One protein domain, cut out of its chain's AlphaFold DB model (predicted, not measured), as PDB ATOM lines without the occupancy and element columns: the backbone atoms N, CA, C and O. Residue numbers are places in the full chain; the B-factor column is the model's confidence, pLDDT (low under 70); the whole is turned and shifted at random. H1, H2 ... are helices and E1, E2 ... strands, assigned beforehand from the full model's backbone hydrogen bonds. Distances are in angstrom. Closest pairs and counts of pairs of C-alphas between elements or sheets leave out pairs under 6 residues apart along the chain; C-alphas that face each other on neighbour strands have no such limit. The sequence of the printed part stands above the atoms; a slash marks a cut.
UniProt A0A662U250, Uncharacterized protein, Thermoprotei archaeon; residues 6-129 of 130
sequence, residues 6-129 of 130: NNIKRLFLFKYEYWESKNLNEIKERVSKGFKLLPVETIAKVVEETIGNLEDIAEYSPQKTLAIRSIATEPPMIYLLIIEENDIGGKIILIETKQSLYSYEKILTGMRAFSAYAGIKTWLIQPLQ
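Overview. This is residues 6 to 129 of the 130 residues of an uncharacterized protein of Thermoprotei archaeon (UniProt A0A662U250). A strongly twisted sheet of six antiparallel strands forms the core, sandwiched in three layers: H2 crosses one face, while H3 packs on the other with H1 at its end. The printed part has 124 residues with three named helices and six named strands, in the order E1 H1 E2 H2 E3 E4 E5 H3 E6; the class is mixed, helices and strands. The sheet runs E2 E3 E4 E5 E1 E6. The whole is compact and rounded, with a radius of gyration of the C-alphas of 13.1 A and spans of 34 by 30 by 25 A.

Arrangement. E3, residues 65 to 70, E4, residues 78 to 86, and E5, residues 89 to 97, form a meander, each the antiparallel neighbour of the one before, in two hairpins; N 66 and O 82 are 2.8 A apart and N 81 and O 93 2.9 A, within hydrogen-bond range. Edge strand E2, residues 35 to 38, neighbours E3, with N 36 and O 69 at 2.8 A. E1, residues 8 to 18, neighbours E5, N 14 and O 92 at 2.8 A, and edge strand E6, residues 120 to 128, N 15 and O 123 at 2.9 A. E5, H3, residues 104 to 118, and E6 make a split strand-helix-strand unit, its strands running the same way with E1 between them; its crossover is right-handed. H3 comes closest to E6 at the C-alphas of Ser 115 and Lys 121, 5.7 A. H2, residues 40 to 51, is on the opposite face, 8.7 A in height, and runs across the strands; its closest C-alphas to E3 are Val 40 and Ala 67, 5.0 A. H1, residues 24 to 31, touches H3's residues 117 to 118 alone, about perpendicular at 73 degrees, closest at the C-alphas of Ile 27 and Ala 118, 5.4 A. Every O i to N i+4 pair is within hydrogen-bond range in H1 and H3, and 7 of 8 in H2.

Along the chain. E1 starts at C-alpha 8 (19.953, 82.685, -0.872), spans 27.9 A and bends by 51 degrees at residue 15. E5 spans 25.5 A, E4 24.8 A, H3 20.7 A. E6 spans 21.4 A, bends by 61 degrees at residue 125 and ends at C-alpha 128 (17.343, 89.771, -9.409).

Size, cuts and confidence. The C-alphas farthest apart, of Asn 6 and Glu 20, are 36.1 A apart. The printed part has no cut; the link from H2 to E3, 13 residues, is long. No printed residue is under 70 in pLDDT.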
ATOM      1  N   ASN A   6      20.964  77.431  -2.184       89.19
ATOM      2  CA  ASN A   6      19.775  77.128  -1.379       89.19
ATOM      3  C   ASN A   6      19.622  78.000  -0.115       89.19
ATOM      4  O   ASN A   6      18.540  78.013   0.475       89.19
ATOM      5  N   ASN A   7      20.669  78.717   0.304       91.44
ATOM      6  CA  ASN A   7      20.645  79.666   1.416       91.44
ATOM      7  C   ASN A   7      20.373  81.109   0.961       91.44
ATOM      8  O   ASN A   7      20.216  81.991   1.804       91.44
ATOM      9  N   ILE A   8      20.311  81.370  -0.346       93.38
ATOM     10  CA  ILE A   8      19.953  82.685  -0.872       93.38
ATOM     11  C   ILE A   8      18.445  82.883  -0.745       93.38
ATOM     12  O   ILE A   8      17.642  81.987  -1.012       93.38
ATOM     13  N   LYS A   9      18.073  84.071  -0.275       93.50
ATOM     14  CA  LYS A   9      16.692  84.536  -0.166       93.50
ATOM     15  C   LYS A   9      16.350  85.453  -1.332       93.50
ATOM     16  O   LYS A   9      15.333  85.240  -1.981       93.50
ATOM     17  N   ARG A  10      17.179  86.474  -1.576       94.06
ATOM     18  CA  ARG A  10      17.007  87.470  -2.643       94.06
ATOM     19  C   ARG A  10      18.364  87.995  -3.099       94.06
ATOM     20  O   ARG A  10      19.315  88.019  -2.316       94.06
ATOM     21  N   LEU A  11      18.413  88.474  -4.334       95.88
ATOM     22  CA  LEU A  11      19.533  89.227  -4.878       95.88
ATOM     23  C   LEU A  11      19.054  90.600  -5.348       95.88
ATOM     24  O   LEU A  11      17.914  90.761  -5.783       95.88
ATOM     25  N   PHE A  12      19.935  91.588  -5.272       96.94
ATOM     26  CA  PHE A  12      19.663  92.947  -5.722       96.94
ATOM     27  C   PHE A  12      20.845  93.459  -6.529       96.94
ATOM     28  O   PHE A  12      21.984  93.375  -6.069       96.94
ATOM     29  N   LEU A  13      20.559  94.015  -7.702       97.75
ATOM     30  CA  LEU A  13      21.548  94.639  -8.563       97.75
ATOM     31  C   LEU A  13      21.517  96.152  -8.379       97.75
ATOM     32  O   LEU A  13      20.484  96.800  -8.564       97.75
ATOM     33  N   PHE A  14      22.675  96.716  -8.074       98.44
ATOM     34  CA  PHE A  14      22.898  98.148  -7.977       98.44
ATOM     35  C   PHE A  14      23.914  98.592  -9.023       98.44
ATOM     36  O   PHE A  14      24.876  97.879  -9.304       98.44
ATOM     37  N   LYS A  15      23.736  99.807  -9.543       98.19
ATOM     38  CA  LYS A  15      24.827 100.576 -10.143       98.19
ATOM     39  C   LYS A  15      25.551 101.308  -9.019       98.19
ATOM     40  O   LYS A  15      24.887 101.800  -8.100       98.19
ATOM     41  N   TYR A  16      26.868 101.428  -9.112       98.56
ATOM     42  CA  TYR A  16      27.625 102.348  -8.279       98.56
ATOM     43  C   TYR A  16      28.538 103.250  -9.098       98.56
ATOM     44  O   TYR A  16      28.973 102.894 -10.191       98.56
ATOM     45  N   GLU A  17      28.825 104.412  -8.529       98.50
ATOM     46  CA  GLU A  17      29.831 105.344  -9.023       98.50
ATOM     47  C   GLU A  17      30.759 105.731  -7.874       98.50
ATOM     48  O   GLU A  17      30.331 105.880  -6.720       98.50
ATOM     49  N   TYR A  18      32.034 105.890  -8.202       98.38
ATOM     50  CA  TYR A  18      33.039 106.456  -7.320       98.38
ATOM     51  C   TYR A  18      32.643 107.873  -6.897       98.38
ATOM     52  O   TYR A  18      32.082 108.652  -7.671       98.38
ATOM     53  N   TRP A  19      32.896 108.209  -5.632       97.31
ATOM     54  CA  TRP A  19      32.617 109.543  -5.101       97.31
ATOM     55  C   TRP A  19      33.780 110.063  -4.270       97.31
ATOM     56  O   TRP A  19      34.388 111.069  -4.626       97.31
ATOM     57  N   GLU A  20      34.099 109.373  -3.181       96.94
ATOM     58  CA  GLU A  20      35.280 109.664  -2.372       96.94
ATOM     59  C   GLU A  20      36.390 108.640  -2.606       96.94
ATOM     60  O   GLU A  20      37.565 108.993  -2.555       96.94
ATOM     61  N   SER A  21      36.015 107.377  -2.824       97.31
ATOM     62  CA  SER A  21      36.917 106.341  -3.331       97.31
ATOM     63  C   SER A  21      37.104 106.535  -4.826       97.31
ATOM     64  O   SER A  21      36.150 106.925  -5.494       97.31
ATOM     65  N   LYS A  22      38.291 106.232  -5.351       96.50
ATOM     66  CA  LYS A  22      38.625 106.416  -6.777       96.50
ATOM     67  C   LYS A  22      38.810 105.125  -7.567       96.50
ATOM     68  O   LYS A  22      38.965 105.176  -8.779       96.50
ATOM     69  N   ASN A  23      38.890 103.992  -6.881       97.25
ATOM     70  CA  ASN A  23      39.090 102.675  -7.475       97.25
ATOM     71  C   ASN A  23      38.704 101.585  -6.467       97.25
ATOM     72  O   ASN A  23      38.468 101.846  -5.278       97.25
ATOM     73  N   LEU A  24      38.681 100.344  -6.942       97.25
ATOM     74  CA  LEU A  24      38.302  99.186  -6.145       97.25
ATOM     75  C   LEU A  24      39.244  98.931  -4.952       97.25
ATOM     76  O   LEU A  24      38.795  98.478  -3.897       97.25
ATOM     77  N   ASN A  25      40.536  99.262  -5.068       97.06
ATOM     78  CA  ASN A  25      41.488  99.114  -3.961       97.06
ATOM     79  C   ASN A  25      41.181 100.079  -2.811       97.06
ATOM     80  O   ASN A  25      41.201  99.666  -1.653       97.06
ATOM     81  N   GLU A  26      40.809 101.325  -3.103       97.94
ATOM     82  CA  GLU A  26      40.388 102.273  -2.065       97.94
ATOM     83  C   GLU A  26      39.096 101.818  -1.367       97.94
ATOM     84  O   GLU A  26      38.989 101.921  -0.142       97.94
ATOM     85  N   ILE A  27      38.140 101.231  -2.107       97.88
ATOM     86  CA  ILE A  27      36.967 100.584  -1.490       97.88
ATOM     87  C   ILE A  27      37.432  99.482  -0.533       97.88
ATOM     88  O   ILE A  27      37.017  99.466   0.627       97.88
ATOM     89  N   LYS A  28      38.302  98.573  -0.997       97.62
ATOM     90  CA  LYS A  28      38.838  97.457  -0.201       97.62
ATOM     91  C   LYS A  28      39.471  97.940   1.104       97.62
ATOM     92  O   LYS A  28      39.207  97.361   2.159       97.62
ATOM     93  N   GLU A  29      40.282  98.992   1.044       97.31
ATOM     94  CA  GLU A  29      40.935  99.583   2.212       97.31
ATOM     95  C   GLU A  29      39.919 100.147   3.206       97.31
ATOM     96  O   GLU A  29      39.969  99.807   4.393       97.31
ATOM     97  N   ARG A  30      38.950 100.938   2.731       96.62
ATOM     98  CA  ARG A  30      37.908 101.531   3.582       96.62
ATOM     99  C   ARG A  30      37.062 100.472   4.276       96.62
ATOM    100  O   ARG A  30      36.817 100.575   5.477       96.62
ATOM    101  N   VAL A  31      36.658  99.429   3.547       95.81
ATOM    102  CA  VAL A  31      35.761  98.399   4.092       95.81
ATOM    103  C   VAL A  31      36.466  97.389   4.997       95.81
ATOM    104  O   VAL A  31      35.804  96.726   5.793       95.81
ATOM    105  N   SER A  32      37.797  97.296   4.941       93.31
ATOM    106  CA  SER A  32      38.592  96.288   5.664       93.31
ATOM    107  C   SER A  32      38.370  96.246   7.184       93.31
ATOM    108  O   SER A  32      38.537  95.193   7.796       93.31
ATOM    109  N   LYS A  33      37.962  97.363   7.806       89.19
ATOM    110  CA  LYS A  33      37.723  97.442   9.258       89.19
ATOM    111  C   LYS A  33      36.380  96.846   9.688       89.19
ATOM    112  O   LYS A  33      36.267  96.356  10.805       89.19
ATOM    113  N   GLY A  34      35.361  96.918   8.830       91.69
ATOM    114  CA  GLY A  34      33.993  96.468   9.132       91.69
ATOM    115  C   GLY A  34      33.562  95.214   8.370       91.69
ATOM    116  O   GLY A  34      32.496  94.653   8.640       91.69
ATOM    117  N   PHE A  35      34.370  94.772   7.409       95.75
ATOM    118  CA  PHE A  35      34.018  93.710   6.482       95.75
ATOM    119  C   PHE A  35      35.148  92.699   6.337       95.75
ATOM    120  O   PHE A  35      36.331  93.030   6.338       95.75
ATOM    121  N   LYS A  36      34.760  91.437   6.164       95.44
ATOM    122  CA  LYS A  36      35.672  90.346   5.843       95.44
ATOM    123  C   LYS A  36      35.690  90.127   4.335       95.44
ATOM    124  O   LYS A  36      34.633  89.898   3.746       95.44
ATOM    125  N   LEU A  37      36.887  90.140   3.751       95.94
ATOM    126  CA  LEU A  37      37.132  89.740   2.366       95.94
ATOM    127  C   LEU A  37      36.934  88.232   2.193       95.94
ATOM    128  O   LEU A  37      37.283  87.432   3.067       95.94
ATOM    129  N   LEU A  38      36.366  87.856   1.054       95.69
ATOM    130  CA  LEU A  38      36.052  86.486   0.677       95.69
ATOM    131  C   LEU A  38      36.668  86.169  -0.693       95.69
ATOM    132  O   LEU A  38      36.916  87.091  -1.470       95.69
ATOM    133  N   PRO A  39      36.887  84.883  -1.019       95.62
ATOM    134  CA  PRO A  39      37.265  84.485  -2.369       95.62
ATOM    135  C   PRO A  39      36.160  84.867  -3.360       95.62
ATOM    136  O   PRO A  39      35.009  84.444  -3.197       95.62
ATOM    137  N   VAL A  40      36.512  85.662  -4.369       96.50
ATOM    138  CA  VAL A  40      35.573  86.207  -5.358       96.50
ATOM    139  C   VAL A  40      34.859  85.088  -6.098       96.50
ATOM    140  O   VAL A  40      33.636  85.086  -6.167       96.50
ATOM    141  N   GLU A  41      35.609  84.094  -6.563       95.06
ATOM    142  CA  GLU A  41      35.123  82.974  -7.370       95.06
ATOM    143  C   GLU A  41      34.083  82.147  -6.610       95.06
ATOM    144  O   GLU A  41      33.141  81.620  -7.191       95.06
ATOM    145  N   THR A  42      34.216  82.060  -5.281       93.50
ATOM    146  CA  THR A  42      33.234  81.352  -4.449       93.50
ATOM    147  C   THR A  42      31.898  82.084  -4.418       93.50
ATOM    148  O   THR A  42      30.854  81.440  -4.434       93.50
ATOM    149  N   ILE A  43      31.918  83.416  -4.343       95.56
ATOM    150  CA  ILE A  43      30.690  84.215  -4.296       95.56
ATOM    151  C   ILE A  43      30.088  84.365  -5.692       95.56
ATOM    152  O   ILE A  43      28.883  84.175  -5.834       95.56
ATOM    153  N   ALA A  44      30.914  84.619  -6.708       95.69
ATOM    154  CA  ALA A  44      30.498  84.698  -8.106       95.69
ATOM    155  C   ALA A  44      29.785  83.414  -8.545       95.69
ATOM    156  O   ALA A  44      28.642  83.488  -8.977       95.69
ATOM    157  N   LYS A  45      30.371  82.237  -8.281       94.88
ATOM    158  CA  LYS A  45      29.736  80.948  -8.594       94.88
ATOM    159  C   LYS A  45      28.345  80.799  -7.975       94.88
ATOM    160  O   LYS A  45      27.434  80.270  -8.594       94.88
ATOM    161  N   VAL A  46      28.167  81.253  -6.737       93.75
ATOM    162  CA  VAL A  46      26.874  81.156  -6.045       93.75
ATOM    163  C   VAL A  46      25.845  82.132  -6.628       93.75
ATOM    164  O   VAL A  46      24.655  81.811  -6.680       93.75
ATOM    165  N   VAL A  47      26.287  83.311  -7.075       94.62
ATOM    166  CA  VAL A  47      25.443  84.235  -7.842       94.62
ATOM    167  C   VAL A  47      25.037  83.582  -9.161       94.62
ATOM    168  O   VAL A  47      23.842  83.514  -9.430       94.62
ATOM    169  N   GLU A  48      25.985  83.022  -9.914       94.69
ATOM    170  CA  GLU A  48      25.721  82.366 -11.201       94.69
ATOM    171  C   GLU A  48      24.758  81.181 -11.073       94.69
ATOM    172  O   GLU A  48      23.779  81.065 -11.805       94.69
ATOM    173  N   GLU A  49      24.957  80.332 -10.062       93.81
ATOM    174  CA  GLU A  49      24.030  79.242  -9.738       93.81
ATOM    175  C   GLU A  49      22.603  79.743  -9.461       93.81
ATOM    176  O   GLU A  49      21.652  78.966  -9.558       93.81
ATOM    177  N   THR A  50      22.440  81.014  -9.081       91.31
ATOM    178  CA  THR A  50      21.139  81.609  -8.772       91.31
ATOM    179  C   THR A  50      20.507  82.324  -9.959       91.31
ATOM    180  O   THR A  50      19.316  82.149 -10.158       91.31
ATOM    181  N   ILE A  51      21.258  83.111 -10.731       91.88
ATOM    182  CA  ILE A  51      20.690  83.979 -11.782       91.88
ATOM    183  C   ILE A  51      21.063  83.558 -13.209       91.88
ATOM    184  O   ILE A  51      20.604  84.179 -14.161       91.88
ATOM    185  N   GLY A  52      21.905  82.536 -13.372       90.62
ATOM    186  CA  GLY A  52      22.487  82.170 -14.660       90.62
ATOM    187  C   GLY A  52      23.829  82.859 -14.898       90.62
ATOM    188  O   GLY A  52      24.690  82.873 -14.025       90.62
ATOM    189  N   ASN A  53      24.051  83.388 -16.095       90.69
ATOM    190  CA  ASN A  53      25.348  83.938 -16.471       90.69
ATOM    191  C   ASN A  53      25.559  85.346 -15.883       90.69
ATOM    192  O   ASN A  53      24.750  86.245 -16.104       90.69
ATOM    193  N   LEU A  54      26.654  85.553 -15.145       92.12
ATOM    194  CA  LEU A  54      26.955  86.839 -14.505       92.12
ATOM    195  C   LEU A  54      27.261  87.947 -15.527       92.12
ATOM    196  O   LEU A  54      26.887  89.100 -15.305       92.12
ATOM    197  N   GLU A  55      27.861  87.578 -16.662       91.94
ATOM    198  CA  GLU A  55      28.198  88.500 -17.760       91.94
ATOM    199  C   GLU A  55      26.961  89.122 -18.423       91.94
ATOM    200  O   GLU A  55      27.053  90.163 -19.069       91.94
ATOM    201  N   ASP A  56      25.775  88.531 -18.237       91.06
ATOM    202  CA  ASP A  56      24.533  89.083 -18.785       91.06
ATOM    203  C   ASP A  56      24.103  90.370 -18.048       91.06
ATOM    204  O   ASP A  56      23.236  91.105 -18.530       91.06
ATOM    205  N   ILE A  57      24.676  90.650 -16.868       92.75
ATOM    206  CA  ILE A  57      24.271  91.775 -16.008       92.75
ATOM    207  C   ILE A  57      25.414  92.680 -15.527       92.75
ATOM    208  O   ILE A  57      25.131  93.781 -15.035       92.75
ATOM    209  N   ALA A  58      26.668  92.232 -15.618       93.00
ATOM    210  CA  ALA A  58      27.851  92.991 -15.218       93.00
ATOM    211  C   ALA A  58      29.087  92.530 -16.002       93.00
ATOM    212  O   ALA A  58      29.217  91.336 -16.245       93.00
ATOM    213  N   GLU A  59      30.012  93.441 -16.318       94.19
ATOM    214  CA  GLU A  59      31.302  93.101 -16.953       94.19
ATOM    215  C   GLU A  59      32.237  92.430 -15.931       94.19
ATOM    216  O   GLU A  59      33.033  93.085 -15.248       94.19
ATOM    217  N   TYR A  60      32.097  91.117 -15.752       94.38
ATOM    218  CA  TYR A  60      32.744  90.413 -14.654       94.38
ATOM    219  C   TYR A  60      34.207  90.074 -14.961       94.38
ATOM    220  O   TYR A  60      34.601  89.561 -16.001       94.38
ATOM    221  N   SER A  61      35.062  90.339 -13.978       94.12
ATOM    222  CA  SER A  61      36.440  89.863 -13.972       94.12
ATOM    223  C   SER A  61      36.874  89.637 -12.527       94.12
ATOM    224  O   SER A  61      36.733  90.553 -11.707       94.12
ATOM    225  N   PRO A  62      37.454  88.471 -12.181       93.69
ATOM    226  CA  PRO A  62      37.947  88.220 -10.830       93.69
ATOM    227  C   PRO A  62      38.928  89.290 -10.330       93.69
ATOM    228  O   PRO A  62      38.906  89.645  -9.155       93.69
ATOM    229  N   GLN A  63      39.759  89.840 -11.221       94.94
ATOM    230  CA  GLN A  63      40.766  90.853 -10.885       94.94
ATOM    231  C   GLN A  63      40.151  92.228 -10.589       94.94
ATOM    232  O   GLN A  63      40.745  93.011  -9.850       94.94
ATOM    233  N   LYS A  64      38.964  92.502 -11.138       96.69
ATOM    234  CA  LYS A  64      38.199  93.738 -10.937       96.69
ATOM    235  C   LYS A  64      36.987  93.534 -10.027       96.69
ATOM    236  O   LYS A  64      36.007  94.266 -10.109       96.69
ATOM    237  N   THR A  65      37.034  92.530  -9.154       98.12
ATOM    238  CA  THR A  65      35.908  92.205  -8.279       98.12
ATOM    239  C   THR A  65      36.341  92.063  -6.824       98.12
ATOM    240  O   THR A  65      37.404  91.533  -6.510       98.12
ATOM    241  N   LEU A  66      35.485  92.507  -5.903       97.94
ATOM    242  CA  LEU A  66      35.602  92.240  -4.473       97.94
ATOM    243  C   LEU A  66      34.386  91.482  -3.974       97.94
ATOM    244  O   LEU A  66      33.247  91.862  -4.230       97.94
ATOM    245  N   ALA A  67      34.637  90.458  -3.170       97.69
ATOM    246  CA  ALA A  67      33.612  89.771  -2.412       97.69
ATOM    247  C   ALA A  67      33.798  90.053  -0.920       97.69
ATOM    248  O   ALA A  67      34.874  89.809  -0.364       97.69
ATOM    249  N   ILE A  68      32.755  90.553  -0.261       97.25
ATOM    250  CA  ILE A  68      32.801  90.900   1.163       97.25
ATOM    251  C   ILE A  68      31.542  90.467   1.914       97.25
ATOM    252  O   ILE A  68      30.462  90.314   1.345       97.25
ATOM    253  N   ARG A  69      31.681  90.315   3.233       95.12
ATOM    254  CA  ARG A  69      30.561  90.230   4.181       95.12
ATOM    255  C   ARG A  69      30.804  91.126   5.388       95.12
ATOM    256  O   ARG A  69      31.954  91.347   5.759       95.12
ATOM    257  N   SER A  70      29.735  91.573   6.043       89.25
ATOM    258  CA  SER A  70      29.858  92.254   7.339       89.25
ATOM    259  C   SER A  70      30.405  91.301   8.410       89.25
ATOM    260  O   SER A  70      30.064  90.112   8.430       89.25
ATOM    261  N   ILE A  71      31.249  91.823   9.307       91.38
ATOM    262  CA  ILE A  71      31.733  91.085  10.489       91.38
ATOM    263  C   ILE A  71      30.772  91.173  11.681       91.38
ATOM    264  O   ILE A  71      30.897  90.390  12.615       91.38
ATOM    265  N   ALA A  72      29.816  92.107  11.655       86.56
ATOM    266  CA  ALA A  72      28.947  92.410  12.794       86.56
ATOM    267  C   ALA A  72      27.832  91.374  13.030       86.56
ATOM    268  O   ALA A  72      27.169  91.407  14.062       86.56
ATOM    269  N   THR A  73      27.593  90.477  12.071       85.06
ATOM    270  CA  THR A  73      26.501  89.496  12.127       85.06
ATOM    271  C   THR A  73      27.015  88.093  11.835       85.06
ATOM    272  O   THR A  73      27.617  87.863  10.782       85.06
ATOM    273  N   GLU A  74      26.712  87.154  12.729       85.62
ATOM    274  CA  GLU A  74      26.940  85.723  12.545       85.62
ATOM    275  C   GLU A  74      25.647  84.969  12.939       85.62
ATOM    276  O   GLU A  74      25.150  85.189  14.045       85.62
ATOM    277  N   PRO A  75      25.056  84.135  12.058       87.75
ATOM    278  CA  PRO A  75      25.502  83.836  10.695       87.75
ATOM    279  C   PRO A  75      25.399  85.056   9.756       87.75
ATOM    280  O   PRO A  75      24.640  85.990  10.031       87.75
ATOM    281  N   PRO A  76      26.143  85.087   8.633       91.06
ATOM    282  CA  PRO A  76      26.134  86.239   7.742       91.06
ATOM    283  C   PRO A  76      24.772  86.399   7.060       91.06
ATOM    284  O   PRO A  76      24.267  85.481   6.404       91.06
ATOM    285  N   MET A  77      24.187  87.586   7.196       93.50
ATOM    286  CA  MET A  77      22.888  87.908   6.598       93.50
ATOM    287  C   MET A  77      23.020  88.444   5.170       93.50
ATOM    288  O   MET A  77      22.140  88.212   4.347       93.50
ATOM    289  N   ILE A  78      24.122  89.147   4.886       94.31
ATOM    290  CA  ILE A  78      24.369  89.848   3.624       94.31
ATOM    291  C   ILE A  78      25.798  89.595   3.157       94.31
ATOM    292  O   ILE A  78      26.748  89.683   3.944       94.31
ATOM    293  N   TYR A  79      25.933  89.346   1.861       96.19
ATOM    294  CA  TYR A  79      27.194  89.359   1.132       96.19
ATOM    295  C   TYR A  79      27.101  90.393   0.015       96.19
ATOM    296  O   TYR A  79      26.013  90.662  -0.495       96.19
ATOM    297  N   LEU A  80      28.236  90.970  -0.362       97.81
ATOM    298  CA  LEU A  80      28.336  91.907  -1.474       97.81
ATOM    299  C   LEU A  80      29.387  91.396  -2.452       97.81
ATOM    300  O   LEU A  80      30.492  91.036  -2.035       97.81
ATOM    301  N   LEU A  81      29.034  91.394  -3.732       97.94
ATOM    302  CA  LEU A  81      29.952  91.232  -4.850       97.94
ATOM    303  C   LEU A  81      30.018  92.576  -5.584       97.94
ATOM    304  O   LEU A  81      29.006  93.039  -6.104       97.94
ATOM    305  N   ILE A  82      31.172  93.230  -5.554       98.44
ATOM    306  CA  ILE A  82      31.406  94.569  -6.108       98.44
ATOM    307  C   ILE A  82      32.281  94.392  -7.339       98.44
ATOM    308  O   ILE A  82      33.409  93.929  -7.193       98.44
ATOM    309  N   ILE A  83      31.761  94.731  -8.512       98.38
ATOM    310  CA  ILE A  83      32.398  94.517  -9.814       98.38
ATOM    311  C   ILE A  83      32.695  95.892 -10.413       98.38
ATOM    312  O   ILE A  83      31.769  96.657 -10.690       98.38
ATOM    313  N   GLU A  84      33.975  96.214 -10.572       98.31
ATOM    314  CA  GLU A  84      34.437  97.431 -11.240       98.31
ATOM    315  C   GLU A  84      34.438  97.205 -12.756       98.31
ATOM    316  O   GLU A  84      35.196  96.383 -13.269       98.31
ATOM    317  N   GLU A  85      33.595  97.942 -13.475       96.94
ATOM    318  CA  GLU A  85      33.478  97.829 -14.936       96.94
ATOM    319  C   GLU A  85      34.422  98.841 -15.610       96.94
ATOM    320  O   GLU A  85      35.094  98.546 -16.598       96.94
ATOM    321  N   ASN A  86      34.552 100.038 -15.030       95.75
ATOM    322  CA  ASN A  86      35.355 101.133 -15.570       95.75
ATOM    323  C   ASN A  86      35.832 102.105 -14.473       95.75
ATOM    324  O   ASN A  86      35.500 101.963 -13.298       95.75
ATOM    325  N   ASP A  87      36.569 103.139 -14.882       95.00
ATOM    326  CA  ASP A  87      37.161 104.145 -13.985       95.00
ATOM    327  C   ASP A  87      36.126 105.041 -13.274       95.00
ATOM    328  O   ASP A  87      36.474 105.819 -12.388       95.00
ATOM    329  N   ILE A  88      34.845 104.961 -13.654       96.94
ATOM    330  CA  ILE A  88      33.749 105.713 -13.027       96.94
ATOM    331  C   ILE A  88      33.060 104.861 -11.952       96.94
ATOM    332  O   ILE A  88      32.586 105.400 -10.950       96.94
ATOM    333  N   GLY A  89      33.006 103.539 -12.127       97.44
ATOM    334  CA  GLY A  89      32.375 102.620 -11.185       97.44
ATOM    335  C   GLY A  89      31.992 101.287 -11.823       97.44
ATOM    336  O   GLY A  89      32.733 100.718 -12.624       97.44
ATOM    337  N   GLY A  90      30.822 100.770 -11.455       98.19
ATOM    338  CA  GLY A  90      30.365  99.471 -11.941       98.19
ATOM    339  C   GLY A  90      29.090  98.986 -11.263       98.19
ATOM    340  O   GLY A  90      28.143  99.757 -11.047       98.19
ATOM    341  N   LYS A  91      29.055  97.701 -10.905       98.44
ATOM    342  CA  LYS A  91      27.885  97.041 -10.310       98.44
ATOM    343  C   LYS A  91      28.162  96.508  -8.918       98.44
ATOM    344  O   LYS A  91      29.272  96.112  -8.578       98.44
ATOM    345  N   ILE A  92      27.108  96.454  -8.110       98.50
ATOM    346  CA  ILE A  92      27.111  95.714  -6.849       98.50
ATOM    347  C   ILE A  92      25.946  94.746  -6.856       98.50
ATOM    348  O   ILE A  92      24.796  95.147  -7.038       98.50
ATOM    349  N   ILE A  93      26.252  93.483  -6.595       97.81
ATOM    350  CA  ILE A  93      25.258  92.457  -6.329       97.81
ATOM    351  C   ILE A  93      25.218  92.237  -4.825       97.81
ATOM    352  O   ILE A  93      26.171  91.745  -4.214       97.81
ATOM    353  N   LEU A  94      24.099  92.626  -4.224       97.44
ATOM    354  CA  LEU A  94      23.806  92.351  -2.828       97.44
ATOM    355  C   LEU A  94      23.068  91.022  -2.732       97.44
ATOM    356  O   LEU A  94      22.010  90.841  -3.331       97.44
ATOM    357  N   ILE A  95      23.625  90.109  -1.945       96.12
ATOM    358  CA  ILE A  95      23.132  88.747  -1.771       96.12
ATOM    359  C   ILE A  95      22.575  88.640  -0.355       96.12
ATOM    360  O   ILE A  95      23.324  88.649   0.626       96.12
ATOM    361  N   GLU A  96      21.254  88.545  -0.241       95.44
ATOM    362  CA  GLU A  96      20.566  88.353   1.030       95.44
ATOM    363  C   GLU A  96      20.371  86.863   1.311       95.44
ATOM    364  O   GLU A  96      19.831  86.127   0.481       95.44
ATOM    365  N   THR A  97      20.761  86.411   2.503       94.31
ATOM    366  CA  THR A  97      20.558  85.020   2.925       94.31
ATOM    367  C   THR A  97      19.209  84.803   3.603       94.31
ATOM    368  O   THR A  97      18.557  85.734   4.078       94.31
ATOM    369  N   LYS A  98      18.796  83.538   3.727       93.12
ATOM    370  CA  LYS A  98      17.585  83.138   4.462       93.12
ATOM    371  C   LYS A  98      17.636  83.456   5.959       93.12
ATOM    372  O   LYS A  98      16.589  83.507   6.591       93.12
ATOM    373  N   GLN A  99      18.824  83.728   6.504       91.31
ATOM    374  CA  GLN A  99      19.002  84.171   7.891       91.31
ATOM    375  C   GLN A  99      18.655  85.654   8.089       91.31
ATOM    376  O   GLN A  99      18.480  86.113   9.216       91.31
ATOM    377  N   SER A 100      18.560  86.426   7.002       91.44
ATOM    378  CA  SER A 100      18.188  87.834   7.062       91.44
ATOM    379  C   SER A 100      16.707  88.009   7.407       91.44
ATOM    380  O   SER A 100      15.808  87.643   6.640       91.44
ATOM    381  N   LEU A 101      16.464  88.688   8.529       91.06
ATOM    382  CA  LEU A 101      15.156  89.223   8.917       91.06
ATOM    383  C   LEU A 101      14.931  90.652   8.389       91.06
ATOM    384  O   LEU A 101      14.026  91.351   8.841       91.06
ATOM    385  N   TYR A 102      15.777  91.140   7.475       91.19
ATOM    386  CA  TYR A 102      15.677  92.510   6.983       91.19
ATOM    387  C   TYR A 102      14.497  92.675   6.019       91.19
ATOM    388  O   TYR A 102      14.281  91.883   5.094       91.19
ATOM    389  N   SER A 103      13.733  93.745   6.236       93.69
ATOM    390  CA  SER A 103      12.764  94.227   5.258       93.69
ATOM    391  C   SER A 103      13.489  94.774   4.027       93.69
ATOM    392  O   SER A 103      14.678  95.095   4.072       93.69
ATOM    393  N   TYR A 104      12.759  94.913   2.922       91.88
ATOM    394  CA  TYR A 104      13.285  95.536   1.707       91.88
ATOM    395  C   TYR A 104      13.844  96.945   1.982       91.88
ATOM    396  O   TYR A 104      14.969  97.258   1.607       91.88
ATOM    397  N   GLU A 105      13.116  97.766   2.741       94.06
ATOM    398  CA  GLU A 105      13.553  99.117   3.120       94.06
ATOM    399  C   GLU A 105      14.826  99.116   3.972       94.06
ATOM    400  O   GLU A 105      15.702  99.967   3.792       94.06
ATOM    401  N   LYS A 106      14.964  98.137   4.876       93.56
ATOM    402  CA  LYS A 106      16.169  97.981   5.697       93.56
ATOM    403  C   LYS A 106      17.382  97.607   4.846       93.56
ATOM    404  O   LYS A 106      18.465  98.123   5.106       93.56
ATOM    405  N   ILE A 107      17.201  96.784   3.810       93.62
ATOM    406  CA  ILE A 107      18.253  96.483   2.826       93.62
ATOM    407  C   ILE A 107      18.678  97.758   2.094       93.62
ATOM    408  O   ILE A 107      19.867  98.065   2.063       93.62
ATOM    409  N   LEU A 108      17.729  98.538   1.566       94.06
ATOM    410  CA  LEU A 108      18.052  99.774   0.843       94.06
ATOM    411  C   LEU A 108      18.745 100.807   1.737       94.06
ATOM    412  O   LEU A 108      19.725 101.429   1.331       94.06
ATOM    413  N   THR A 109      18.268 100.966   2.971       94.81
ATOM    414  CA  THR A 109      18.879 101.870   3.954       94.81
ATOM    415  C   THR A 109      20.287 101.406   4.325       94.81
ATOM    416  O   THR A 109      21.216 102.214   4.346       94.81
ATOM    417  N   GLY A 110      20.474 100.101   4.543       94.62
ATOM    418  CA  GLY A 110      21.786  99.502   4.782       94.62
ATOM    419  C   GLY A 110      22.739  99.696   3.604       94.62
ATOM    420  O   GLY A 110      23.903 100.025   3.815       94.62
ATOM    421  N   MET A 111      22.242  99.584   2.369       96.75
ATOM    422  CA  MET A 111      23.044  99.820   1.171       96.75
ATOM    423  C   MET A 111      23.494 101.279   1.068       96.75
ATOM    424  O   MET A 111      24.659 101.532   0.768       96.75
ATOM    425  N   ARG A 112      22.629 102.252   1.391       95.31
ATOM    426  CA  ARG A 112      23.016 103.675   1.457       95.31
ATOM    427  C   ARG A 112      24.109 103.920   2.498       95.31
ATOM    428  O   ARG A 112      25.093 104.589   2.194       95.31
ATOM    429  N   ALA A 113      23.968 103.342   3.692       95.31
ATOM    430  CA  ALA A 113      24.970 103.456   4.752       95.31
ATOM    431  C   ALA A 113      26.310 102.820   4.349       95.31
ATOM    432  O   ALA A 113      27.363 103.434   4.514       95.31
ATOM    433  N   PHE A 114      26.269 101.623   3.757       96.69
ATOM    434  CA  PHE A 114      27.448 100.974   3.189       96.69
ATOM    435  C   PHE A 114      28.105 101.842   2.112       96.69
ATOM    436  O   PHE A 114      29.319 101.980   2.107       96.69
ATOM    437  N   SER A 115      27.313 102.449   1.229       97.25
ATOM    438  CA  SER A 115      27.825 103.257   0.117       97.25
ATOM    439  C   SER A 115      28.602 104.469   0.620       97.25
ATOM    440  O   SER A 115      29.734 104.685   0.200       97.25
ATOM    441  N   ALA A 116      28.042 105.192   1.595       97.06
ATOM    442  CA  ALA A 116      28.738 106.295   2.253       97.06
ATOM    443  C   ALA A 116      30.042 105.819   2.915       97.06
ATOM    444  O   ALA A 116      31.094 106.413   2.708       97.06
ATOM    445  N   TYR A 117      29.995 104.700   3.644       96.06
ATOM    446  CA  TYR A 117      31.177 104.117   4.287       96.06
ATOM    447  C   TYR A 117      32.267 103.696   3.283       96.06
ATOM    448  O   TYR A 117      33.455 103.919   3.510       96.06
ATOM    449  N   ALA A 118      31.865 103.123   2.150       97.38
ATOM    450  CA  ALA A 118      32.746 102.697   1.068       97.38
ATOM    451  C   ALA A 118      33.187 103.851   0.147       97.38
ATOM    452  O   ALA A 118      33.996 103.623  -0.749       97.38
ATOM    453  N   GLY A 119      32.692 105.077   0.350       98.00
ATOM    454  CA  GLY A 119      33.040 106.234  -0.476       98.00
ATOM    455  C   GLY A 119      32.465 106.198  -1.891       98.00
ATOM    456  O   GLY A 119      33.110 106.684  -2.820       98.00
ATOM    457  N   ILE A 120      31.285 105.606  -2.070       98.44
ATOM    458  CA  ILE A 120      30.608 105.448  -3.364       98.44
ATOM    459  C   ILE A 120      29.158 105.926  -3.291       98.44
ATOM    460  O   ILE A 120      28.558 106.018  -2.219       98.44
ATOM    461  N   LYS A 121      28.564 106.189  -4.451       98.25
ATOM    462  CA  LYS A 121      27.119 106.391  -4.605       98.25
ATOM    463  C   LYS A 121      26.510 105.152  -5.235       98.25
ATOM    464  O   LYS A 121      27.132 104.550  -6.101       98.25
ATOM    465  N   THR A 122      25.309 104.769  -4.808       97.88
ATOM    466  CA  THR A 122      24.625 103.586  -5.339       97.88
ATOM    467  C   THR A 122      23.169 103.854  -5.664       97.88
ATOM    468  O   THR A 122      22.484 104.626  -4.987       97.88
ATOM    469  N   TRP A 123      22.691 103.161  -6.693       97.94
ATOM    470  CA  TRP A 123      21.308 103.207  -7.146       97.94
ATOM    471  C   TRP A 123      20.845 101.794  -7.454       97.94
ATOM    472  O   TRP A 123      21.523 101.058  -8.171       97.94
ATOM    473  N   LEU A 124      19.698 101.406  -6.894       97.31
ATOM    474  CA  LEU A 124      19.090 100.123  -7.218       97.31
ATOM    475  C   LEU A 124      18.671 100.140  -8.688       97.31
ATOM    476  O   LEU A 124      17.962 101.052  -9.109       97.31
ATOM    477  N   ILE A 125      19.087  99.122  -9.436       96.62
ATOM    478  CA  ILE A 125      18.600  98.873 -10.792       96.62
ATOM    479  C   ILE A 125      17.347  98.009 -10.690       96.62
ATOM    480  O   ILE A 125      16.260  98.440 -11.059       96.62
ATOM    481  N   GLN A 126      17.499  96.803 -10.138       93.00
ATOM    482  CA  GLN A 126      16.408  95.847  -9.987       93.00
ATOM    483  C   GLN A 126      16.739  94.771  -8.943       93.00
ATOM    484  O   GLN A 126      17.910  94.436  -8.742       93.00
ATOM    485  N   PRO A 127      15.730  94.180  -8.285       92.38
ATOM    486  CA  PRO A 127      15.870  92.858  -7.688       92.38
ATOM    487  C   PRO A 127      16.181  91.831  -8.784       92.38
ATOM    488  O   PRO A 127      15.579  91.875  -9.855       92.38
ATOM    489  N   LEU A 128      17.091  90.900  -8.519       86.00
ATOM    490  CA  LEU A 128      17.343  89.771  -9.409       86.00
ATOM    491  C   LEU A 128      16.482  88.598  -8.937       86.00
ATOM    492  O   LEU A 128      16.496  88.251  -7.751       86.00
ATOM    493  N   GLN A 129      15.689  88.035  -9.850       72.06
ATOM    494  CA  GLN A 129      14.918  86.832  -9.555       72.06
ATOM    495  C   GLN A 129      15.842  85.599  -9.608       72.06
ATOM    496  O   GLN A 129      16.727  85.566 -10.464       72.06
TER     497      GLN A 129